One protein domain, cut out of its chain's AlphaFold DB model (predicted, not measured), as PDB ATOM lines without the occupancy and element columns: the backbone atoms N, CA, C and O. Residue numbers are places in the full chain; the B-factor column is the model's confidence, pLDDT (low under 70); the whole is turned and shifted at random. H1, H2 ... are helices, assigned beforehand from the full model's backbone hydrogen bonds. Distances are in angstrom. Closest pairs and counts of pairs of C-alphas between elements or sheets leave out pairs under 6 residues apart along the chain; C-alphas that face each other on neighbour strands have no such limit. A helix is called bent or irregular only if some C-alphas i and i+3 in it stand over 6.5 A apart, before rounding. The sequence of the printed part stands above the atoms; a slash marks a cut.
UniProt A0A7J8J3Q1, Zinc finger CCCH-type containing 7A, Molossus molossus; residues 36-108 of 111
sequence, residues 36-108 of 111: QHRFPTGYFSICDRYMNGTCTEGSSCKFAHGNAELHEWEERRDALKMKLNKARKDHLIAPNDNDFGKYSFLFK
ATOM      1  N   GLN A  36      55.999 -51.657 -15.483       70.81
ATOM      2  CA  GLN A  36      56.317 -51.661 -14.053       70.81
ATOM      3  C   GLN A  36      55.147 -51.143 -13.218       70.81
ATOM      4  O   GLN A  36      55.061 -51.421 -12.019       70.81
ATOM      5  N   HIS A  37      54.246 -50.392 -13.845       81.12
ATOM      6  CA  HIS A  37      53.107 -49.778 -13.200       81.12
ATOM      7  C   HIS A  37      51.820 -50.546 -13.484       81.12
ATOM      8  O   HIS A  37      51.733 -51.500 -14.266       81.12
ATOM      9  N   ARG A  38      50.779 -50.185 -12.736       80.38
ATOM     10  CA  ARG A  38      49.510 -50.901 -12.821       80.38
ATOM     11  C   ARG A  38      48.766 -50.564 -14.096       80.38
ATOM     12  O   ARG A  38      49.090 -49.620 -14.795       80.38
ATOM     13  N   PHE A  39      47.741 -51.348 -14.398       75.00
ATOM     14  CA  PHE A  39      46.896 -51.076 -15.549       75.00
ATOM     15  C   PHE A  39      45.985 -49.864 -15.277       75.00
ATOM     16  O   PHE A  39      45.419 -49.800 -14.181       75.00
ATOM     17  N   PRO A  40      45.797 -48.945 -16.246       80.25
ATOM     18  CA  PRO A  40      44.807 -47.879 -16.133       80.25
ATOM     19  C   PRO A  40      43.430 -48.458 -15.808       80.25
ATOM     20  O   PRO A  40      43.015 -49.465 -16.376       80.25
ATOM     21  N   THR A  41      42.706 -47.836 -14.882       78.56
ATOM     22  CA  THR A  41      41.349 -48.277 -14.498       78.56
ATOM     23  C   THR A  41      40.283 -47.215 -14.766       78.56
ATOM     24  O   THR A  41      39.097 -47.436 -14.518       78.56
ATOM     25  N   GLY A  42      40.692 -46.059 -15.287       80.88
ATOM     26  CA  GLY A  42      39.809 -44.930 -15.528       80.88
ATOM     27  C   GLY A  42      40.455 -43.876 -16.415       80.88
ATOM     28  O   GLY A  42      40.502 -44.037 -17.631       80.88
ATOM     29  N   TYR A  43      40.916 -42.793 -15.799       82.81
ATOM     30  CA  TYR A  43      41.354 -41.574 -16.468       82.81
ATOM     31  C   TYR A  43      42.875 -41.485 -16.554       82.81
ATOM     32  O   TYR A  43      43.588 -41.765 -15.591       82.81
ATOM     33  N   PHE A  44      43.368 -40.997 -17.689       84.94
ATOM     34  CA  PHE A  44      44.777 -40.663 -17.899       84.94
ATOM     35  C   PHE A  44      45.102 -39.308 -17.271       84.94
ATOM     36  O   PHE A  44      45.372 -38.319 -17.948       84.94
ATOM     37  N   SER A  45      45.002 -39.227 -15.950       89.56
ATOM     38  CA  SER A  45      45.378 -38.040 -15.185       89.56
ATOM     39  C   SER A  45      45.993 -38.448 -13.858       89.56
ATOM     40  O   SER A  45      45.697 -39.525 -13.340       89.56
ATOM     41  N   ILE A  46      46.862 -37.595 -13.319       91.62
ATOM     42  CA  ILE A  46      47.532 -37.837 -12.041       91.62
ATOM     43  C   ILE A  46      46.518 -37.770 -10.901       91.62
ATOM     44  O   ILE A  46      45.645 -36.909 -10.870       91.62
ATOM     45  N   CYS A  47      46.646 -38.678  -9.940       92.69
ATOM     46  CA  CYS A  47      45.859 -38.658  -8.720       92.69
ATOM     47  C   CYS A  47      46.399 -37.587  -7.762       92.69
ATOM     48  O   CYS A  47      47.393 -37.825  -7.071       92.69
ATOM     49  N   ASP A  48      45.718 -36.445  -7.638       92.62
ATOM     50  CA  ASP A  48      46.099 -35.398  -6.672       92.62
ATOM     51  C   ASP A  48      46.171 -35.930  -5.235       92.62
ATOM     52  O   ASP A  48      47.053 -35.565  -4.461       92.62
ATOM     53  N   ARG A  49      45.274 -36.852  -4.861       92.88
ATOM     54  CA  ARG A  49      45.295 -37.478  -3.529       92.88
ATOM     55  C   ARG A  49      46.563 -38.293  -3.306       92.88
ATOM     56  O   ARG A  49      47.093 -38.293  -2.201       92.88
ATOM     57  N   TYR A  50      47.057 -38.972  -4.339       91.06
ATOM     58  CA  TYR A  50      48.298 -39.738  -4.251       91.06
ATOM     59  C   TYR A  50      49.506 -38.808  -4.147       91.06
ATOM     60  O   TYR A  50      50.358 -39.031  -3.293       91.06
ATOM     61  N   MET A  51      49.522 -37.717  -4.920       91.38
ATOM     62  CA  MET A  51      50.554 -36.676  -4.814       91.38
ATOM     63  C   MET A  51      50.599 -36.041  -3.417       91.38
ATOM     64  O   MET A  51      51.670 -35.699  -2.928       91.38
ATOM     65  N   ASN A  52      49.449 -35.954  -2.744       92.31
ATOM     66  CA  ASN A  52      49.332 -35.491  -1.361       92.31
ATOM     67  C   ASN A  52      49.513 -36.605  -0.305       92.31
ATOM     68  O   ASN A  52      49.340 -36.345   0.883       92.31
ATOM     69  N   GLY A  53      49.795 -37.853  -0.702       91.31
ATOM     70  CA  GLY A  53      49.966 -38.991   0.216       91.31
ATOM     71  C   GLY A  53      48.687 -39.463   0.927       91.31
ATOM     72  O   GLY A  53      48.762 -40.201   1.904       91.31
ATOM     73  N   THR A  54      47.508 -39.054   0.453       93.00
ATOM     74  CA  THR A  54      46.192 -39.333   1.066       93.00
ATOM     75  C   THR A  54      45.325 -40.291   0.246       93.00
ATOM     76  O   THR A  54      44.170 -40.543   0.592       93.00
ATOM     77  N   CYS A  55      45.845 -40.837  -0.859       91.38
ATOM     78  CA  CYS A  55      45.097 -41.798  -1.664       91.38
ATOM     79  C   CYS A  55      44.923 -43.129  -0.918       91.38
ATOM     80  O   CYS A  55      45.890 -43.841  -0.665       91.38
ATOM     81  N   THR A  56      43.674 -43.493  -0.632       91.75
ATOM     82  CA  THR A  56      43.301 -44.769  -0.001       91.75
ATOM     83  C   THR A  56      42.849 -45.828  -1.006       91.75
ATOM     84  O   THR A  56      42.660 -46.984  -0.640       91.75
ATOM     85  N   GLU A  57      42.684 -45.462  -2.280       85.56
ATOM     86  CA  GLU A  57      42.143 -46.365  -3.302       85.56
ATOM     87  C   GLU A  57      43.151 -47.419  -3.773       85.56
ATOM     88  O   GLU A  57      42.750 -48.435  -4.341       85.56
ATOM     89  N   GLY A  58      44.452 -47.210  -3.532       82.44
ATOM     90  CA  GLY A  58      45.486 -48.192  -3.854       82.44
ATOM     91  C   GLY A  58      45.373 -48.653  -5.308       82.44
ATOM     92  O   GLY A  58      45.462 -47.825  -6.209       82.44
ATOM     93  N   SER A  59      45.165 -49.960  -5.528       77.31
ATOM     94  CA  SER A  59      45.002 -50.599  -6.853       77.31
ATOM     95  C   SER A  59      43.732 -50.326  -7.613       77.31
ATOM     96  O   SER A  59      43.693 -50.568  -8.817       77.31
ATOM     97  N   SER A  60      42.749 -49.757  -6.945       81.06
ATOM     98  CA  SER A  60      41.468 -49.432  -7.548       81.06
ATOM     99  C   SER A  60      41.365 -47.953  -7.916       81.06
ATOM    100  O   SER A  60      40.303 -47.520  -8.359       81.06
ATOM    101  N   CYS A  61      42.434 -47.163  -7.727       86.94
ATOM    102  CA  CYS A  61      42.406 -45.746  -8.061       86.94
ATOM    103  C   CYS A  61      42.258 -45.555  -9.568       86.94
ATOM    104  O   CYS A  61      43.011 -46.122 -10.361       86.94
ATOM    105  N   LYS A  62      41.294 -44.713  -9.943       87.19
ATOM    106  CA  LYS A  62      40.962 -44.392 -11.338       87.19
ATOM    107  C   LYS A  62      41.964 -43.447 -12.000       87.19
ATOM    108  O   LYS A  62      41.788 -43.133 -13.171       87.19
ATOM    109  N   PHE A  63      42.956 -42.975 -11.255       89.88
ATOM    110  CA  PHE A  63      43.934 -41.973 -11.655       89.88
ATOM    111  C   PHE A  63      45.345 -42.516 -11.435       89.88
ATOM    112  O   PHE A  63      45.559 -43.334 -10.539       89.88
ATOM    113  N   ALA A  64      46.302 -42.031 -12.216       91.19
ATOM    114  CA  ALA A  64      47.682 -42.482 -12.169       91.19
ATOM    115  C   ALA A  64      48.391 -42.015 -10.891       91.19
ATOM    116  O   ALA A  64      48.359 -40.836 -10.518       91.19
ATOM    117  N   HIS A  65      49.074 -42.936 -10.223       91.50
ATOM    118  CA  HIS A  65      49.870 -42.677  -9.025       91.50
ATOM    119  C   HIS A  65      51.270 -42.138  -9.361       91.50
ATOM    120  O   HIS A  65      52.296 -42.750  -9.071       91.50
ATOM    121  N   GLY A  66      51.302 -40.954  -9.972       89.06
ATOM    122  CA  GLY A  66      52.526 -40.252 -10.353       89.06
ATOM    123  C   GLY A  66      52.796 -40.278 -11.857       89.06
ATOM    124  O   GLY A  66      52.145 -40.990 -12.621       89.06
ATOM    125  N   ASN A  67      53.745 -39.445 -12.292       90.19
ATOM    126  CA  ASN A  67      54.024 -39.247 -13.714       90.19
ATOM    127  C   ASN A  67      54.499 -40.527 -14.399       90.19
ATOM    128  O   ASN A  67      54.015 -40.824 -15.480       90.19
ATOM    129  N   ALA A  68      55.376 -41.311 -13.771       87.31
ATOM    130  CA  ALA A  68      55.854 -42.562 -14.364       87.31
ATOM    131  C   ALA A  68      54.696 -43.519 -14.706       87.31
ATOM    132  O   ALA A  68      54.628 -44.030 -15.820       87.31
ATOM    133  N   GLU A  69      53.728 -43.665 -13.793       87.75
ATOM    134  CA  GLU A  69      52.529 -44.474 -14.024       87.75
ATOM    135  C   GLU A  69      51.662 -43.901 -15.151       87.75
ATOM    136  O   GLU A  69      51.223 -44.646 -16.021       87.75
ATOM    137  N   LEU A  70      51.461 -42.579 -15.190       90.06
ATOM    138  CA  LEU A  70      50.682 -41.941 -16.252       90.06
ATOM    139  C   LEU A  70      51.322 -42.130 -17.630       90.06
ATOM    140  O   LEU A  70      50.636 -42.533 -18.565       90.06
ATOM    141  N   HIS A  71      52.623 -41.867 -17.742       87.94
ATOM    142  CA  HIS A  71      53.372 -42.051 -18.982       87.94
ATOM    143  C   HIS A  71      53.269 -43.500 -19.465       87.94
ATOM    144  O   HIS A  71      52.969 -43.741 -20.631       87.94
ATOM    145  N   GLU A  72      53.417 -44.466 -18.555       85.62
ATOM    146  CA  GLU A  72      53.276 -45.879 -18.891       85.62
ATOM    147  C   GLU A  72      51.859 -46.222 -19.378       85.62
ATOM    148  O   GLU A  72      51.682 -46.981 -20.335       85.62
ATOM    149  N   TRP A  73      50.827 -45.639 -18.760       87.94
ATOM    150  CA  TRP A  73      49.445 -45.814 -19.207       87.94
ATOM    151  C   TRP A  73      49.262 -45.297 -20.633       87.94
ATOM    152  O   TRP A  73      48.629 -45.975 -21.449       87.94
ATOM    153  N   GLU A  74      49.813 -44.126 -20.948       86.44
ATOM    154  CA  GLU A  74      49.735 -43.532 -22.283       86.44
ATOM    155  C   GLU A  74      50.481 -44.351 -23.337       86.44
ATOM    156  O   GLU A  74      49.902 -44.662 -24.380       86.44
ATOM    157  N   GLU A  75      51.708 -44.788 -23.052       85.38
ATOM    158  CA  GLU A  75      52.456 -45.675 -23.951       85.38
ATOM    159  C   GLU A  75      51.700 -46.983 -24.188       85.38
ATOM    160  O   GLU A  75      51.593 -47.472 -25.318       85.38
ATOM    161  N   ARG A  76      51.093 -47.531 -23.132       82.31
ATOM    162  CA  ARG A  76      50.264 -48.728 -23.233       82.31
ATOM    163  C   ARG A  76      49.024 -48.487 -24.089       82.31
ATOM    164  O   ARG A  76      48.677 -49.352 -24.898       82.31
ATOM    165  N   ARG A  77      48.359 -47.334 -23.952       83.25
ATOM    166  CA  ARG A  77      47.234 -46.921 -24.810       83.25
ATOM    167  C   ARG A  77      47.668 -46.863 -26.270       83.25
ATOM    168  O   ARG A  77      46.975 -47.420 -27.122       83.25
ATOM    169  N   ASP A  78      48.807 -46.247 -26.559       83.69
ATOM    170  CA  ASP A  78      49.296 -46.081 -27.927       83.69
ATOM    171  C   ASP A  78      49.718 -47.415 -28.552       83.69
ATOM    172  O   ASP A  78      49.332 -47.718 -29.686       83.69
ATOM    173  N   ALA A  79      50.395 -48.277 -27.791       82.44
ATOM    174  CA  ALA A  79      50.719 -49.635 -28.217       82.44
ATOM    175  C   ALA A  79      49.449 -50.448 -28.528       82.44
ATOM    176  O   ALA A  79      49.364 -51.128 -29.555       82.44
ATOM    177  N   LEU A  80      48.425 -50.351 -27.674       78.75
ATOM    178  CA  LEU A  80      47.142 -51.020 -27.886       78.75
ATOM    179  C   LEU A  80      46.382 -50.443 -29.088       78.75
ATOM    180  O   LEU A  80      45.809 -51.208 -29.862       78.75
ATOM    181  N   LYS A  81      46.436 -49.127 -29.307       79.25
ATOM    182  CA  LYS A  81      45.864 -48.452 -30.483       79.25
ATOM    183  C   LYS A  81      46.551 -48.886 -31.773       79.25
ATOM    184  O   LYS A  81      45.878 -49.148 -32.771       79.25
ATOM    185  N   MET A  82      47.874 -49.017 -31.759       81.94
ATOM    186  CA  MET A  82      48.633 -49.524 -32.898       81.94
ATOM    187  C   MET A  82      48.272 -50.984 -33.197       81.94
ATOM    188  O   MET A  82      48.008 -51.320 -34.355       81.94
ATOM    189  N   LYS A  83      48.182 -51.837 -32.164       78.31
ATOM    190  CA  LYS A  83      47.719 -53.230 -32.300       78.31
ATOM    191  C   LYS A  83      46.294 -53.300 -32.858       78.31
ATOM    192  O   LYS A  83      46.053 -54.085 -33.771       78.31
ATOM    193  N   LEU A  84      45.383 -52.449 -32.383       78.25
ATOM    194  CA  LEU A  84      44.004 -52.362 -32.870       78.25
ATOM    195  C   LEU A  84      43.943 -51.950 -34.347       78.25
ATOM    196  O   LEU A  84      43.280 -52.611 -35.142       78.25
ATOM    197  N   ASN A  85      44.659 -50.894 -34.737       79.19
ATOM    198  CA  ASN A  85      44.713 -50.450 -36.132       79.19
ATOM    199  C   ASN A  85      45.299 -51.523 -37.052       79.19
ATOM    200  O   ASN A  85      44.772 -51.751 -38.141       79.19
ATOM    201  N   LYS A  86      46.354 -52.215 -36.605       80.50
ATOM    202  CA  LYS A  86      46.931 -53.342 -37.341       80.50
ATOM    203  C   LYS A  86      45.920 -54.476 -37.493       80.50
ATOM    204  O   LYS A  86      45.692 -54.929 -38.604       80.50
ATOM    205  N   ALA A  87      45.257 -54.870 -36.411       78.12
ATOM    206  CA  ALA A  87      44.255 -55.925 -36.443       78.12
ATOM    207  C   ALA A  87      43.035 -55.562 -37.311       78.12
ATOM    208  O   ALA A  87      42.535 -56.421 -38.030       78.12
ATOM    209  N   ARG A  88      42.598 -54.294 -37.336       77.62
ATOM    210  CA  ARG A  88      41.581 -53.811 -38.291       77.62
ATOM    211  C   ARG A  88      42.062 -53.904 -39.741       77.62
ATOM    212  O   ARG A  88      41.305 -54.349 -40.597       77.62
ATOM    213  N   LYS A  89      43.309 -53.505 -40.015       77.75
ATOM    214  CA  LYS A  89      43.913 -53.565 -41.358       77.75
ATOM    215  C   LYS A  89      44.091 -55.002 -41.851       77.75
ATOM    216  O   LYS A  89      43.863 -55.274 -43.023       77.75
ATOM    217  N   ASP A  90      44.430 -55.911 -40.946       77.81
ATOM    218  CA  ASP A  90      44.560 -57.346 -41.211       77.81
ATOM    219  C   ASP A  90      43.189 -58.064 -41.183       77.81
ATOM    220  O   ASP A  90      43.126 -59.291 -41.252       77.81
ATOM    221  N   HIS A  91      42.084 -57.310 -41.065       72.00
ATOM    222  CA  HIS A  91      40.699 -57.787 -40.964       72.00
ATOM    223  C   HIS A  91      40.423 -58.753 -39.789       72.00
ATOM    224  O   HIS A  91      39.380 -59.400 -39.742       72.00
ATOM    225  N   LEU A  92      41.316 -58.810 -38.799       69.69
ATOM    226  CA  LEU A  92      41.230 -59.668 -37.612       69.69
ATOM    227  C   LEU A  92      40.202 -59.186 -36.575       69.69
ATOM    228  O   LEU A  92      39.908 -59.906 -35.628       69.69
ATOM    229  N   ILE A  93      39.672 -57.969 -36.722       67.19
ATOM    230  CA  ILE A  93      38.625 -57.397 -35.867       67.19
ATOM    231  C   ILE A  93      37.538 -56.838 -36.779       67.19
ATOM    232  O   ILE A  93      37.840 -56.157 -37.763       67.19
ATOM    233  N   ALA A  94      36.272 -57.110 -36.458       61.03
ATOM    234  CA  ALA A  94      35.165 -56.560 -37.225       61.03
ATOM    235  C   ALA A  94      35.179 -55.020 -37.138       61.03
ATOM    236  O   ALA A  94      35.431 -54.467 -36.068       61.03
ATOM    237  N   PRO A  95      34.873 -54.297 -38.228       59.91
ATOM    238  CA  PRO A  95      34.956 -52.834 -38.261       59.91
ATOM    239  C   PRO A  95      34.077 -52.135 -37.208       59.91
ATOM    240  O   PRO A  95      34.373 -51.004 -36.835       59.91
ATOM    241  N   ASN A  96      33.047 -52.822 -36.702       59.97
ATOM    242  CA  ASN A  96      32.126 -52.337 -35.674       59.97
ATOM    243  C   ASN A  96      32.323 -52.990 -34.291       59.97
ATOM    244  O   ASN A  96      31.552 -52.704 -33.377       59.97
ATOM    245  N   ASP A  97      33.308 -53.882 -34.130       66.81
ATOM    246  CA  ASP A  97      33.620 -54.475 -32.827       66.81
ATOM    247  C   ASP A  97      34.543 -53.517 -32.064       66.81
ATOM    248  O   ASP A  97      35.740 -53.412 -32.337       66.81
ATOM    249  N   ASN A  98      33.931 -52.757 -31.157       63.81
ATOM    250  CA  ASN A  98      34.609 -51.885 -30.202       63.81
ATOM    251  C   ASN A  98      34.594 -52.484 -28.782       63.81
ATOM    252  O   ASN A  98      34.980 -51.800 -27.831       63.81
ATOM    253  N   ASP A  99      34.133 -53.733 -28.620       66.50
ATOM    254  CA  ASP A  99      34.072 -54.398 -27.323       66.50
ATOM    255  C   ASP A  99      35.349 -55.211 -27.070       66.50
ATOM    256  O   ASP A  99      35.488 -56.397 -27.394       66.50
ATOM    257  N   PHE A 100      36.321 -54.518 -26.481       68.62
ATOM    258  CA  PHE A 100      37.602 -55.064 -26.038       68.62
ATOM    259  C   PHE A 100      37.617 -55.324 -24.523       68.62
ATOM    260  O   PHE A 100      38.686 -55.344 -23.901       68.62
ATOM    261  N   GLY A 101      36.442 -55.488 -23.902       69.25
ATOM    262  CA  GLY A 101      36.290 -55.721 -22.468       69.25
ATOM    263  C   GLY A 101      36.982 -54.648 -21.623       69.25
ATOM    264  O   GLY A 101      36.663 -53.461 -21.694       69.25
ATOM    265  N   LYS A 102      37.983 -55.053 -20.829       63.69
ATOM    266  CA  LYS A 102      38.743 -54.127 -19.972       63.69
ATOM    267  C   LYS A 102      39.532 -53.071 -20.749       63.69
ATOM    268  O   LYS A 102      39.962 -52.112 -20.136       63.69
ATOM    269  N   TYR A 103      39.745 -53.222 -22.057       66.81
ATOM    270  CA  TYR A 103      40.448 -52.229 -22.878       66.81
ATOM    271  C   TYR A 103      39.493 -51.245 -23.558       66.81
ATOM    272  O   TYR A 103      39.949 -50.231 -24.076       66.81
ATOM    273  N   SER A 104      38.179 -51.497 -23.535       70.25
ATOM    274  CA  SER A 104      37.188 -50.659 -24.221       70.25
ATOM    275  C   SER A 104      37.261 -49.195 -23.777       70.25
ATOM    276  O   SER A 104      37.090 -48.299 -24.595       70.25
ATOM    277  N   PHE A 105      37.578 -48.924 -22.504       70.75
ATOM    278  CA  PHE A 105      37.709 -47.550 -22.008       70.75
ATOM    279  C   PHE A 105      38.927 -46.805 -22.578       70.75
ATOM    280  O   PHE A 105      38.867 -45.589 -22.696       70.75
ATOM    281  N   LEU A 106      39.991 -47.505 -22.992       69.06
ATOM    282  CA  LEU A 106      41.175 -46.888 -23.611       69.06
ATOM    283  C   LEU A 106      40.873 -46.311 -24.997       69.06
ATOM    284  O   LEU A 106      41.618 -45.477 -25.505       69.06
ATOM    285  N   PHE A 107      39.801 -46.801 -25.614       67.94
ATOM    286  CA  PHE A 107      39.384 -46.461 -26.967       67.94
ATOM    287  C   PHE A 107      38.097 -45.625 -26.994       67.94
ATOM    288  O   PHE A 107      37.644 -45.267 -28.077       67.94
ATOM    289  N   LYS A 108      37.504 -45.302 -25.832       59.44
ATOM    290  CA  LYS A 108      36.243 -44.543 -25.744       59.44
ATOM    291  C   LYS A 108      36.349 -43.108 -26.275       59.44
ATOM    292  O   LYS A 108      35.345 -42.594 -26.749       59.44
TER     293      LYS A 108
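Overview. This is residues 36 to 108 of the 111 residues of the protein "Zinc finger CCCH-type containing 7A" of Molossus molossus (UniProt A0A7J8J3Q1). One long helix, H2, makes most of the length of a rod; at its first end sits a head of loops, residues 36 to 66, that holds the short H1. Past its other end, residues 90 to 100 fold back along it, and the short H3 crosses near its middle. The printed part has 73 residues, with three named helices in the order H1, H2, H3 and no named strand. The class is all helix, though only 34 residues are in named elements. The whole is loose, with a radius of gyration of the C-alphas of 14.4 A, and spans 46 by 19 by 16 A.

Along the chain. H2, residues 67 to 89, runs 32.7 A from C-alpha 67 at (54.024, -39.247, -13.714) to C-alpha 89 at (43.913, -53.565, -41.358). H1 is residues 48 to 51, 5.0 A. H3, residues 101 to 107, 10.7 A, is irregular, but only just: C-alphas 102 and 105 are 7.0 A apart.

Arrangement. H2 and H3 are close but not clearly touching; their closest C-alphas, of Arg 77 and Leu 106, are 6.2 A apart. Their lines are about perpendicular, at 82 degrees. H1 is apart from both. Every O i to N i+4 pair is within hydrogen-bond range in H2, 0 of 3 in H3, where 3 of 4 O i to N i+3 pairs are; H1 is too short for an i+4 pair.

Size, cuts and confidence. The C-alphas farthest apart, of Asn 52 and His 91, are 46.3 A apart. The printed part has no cut, and both links are long. The model's pLDDT is under 70 at residues 92 to 103 and 106 to 108.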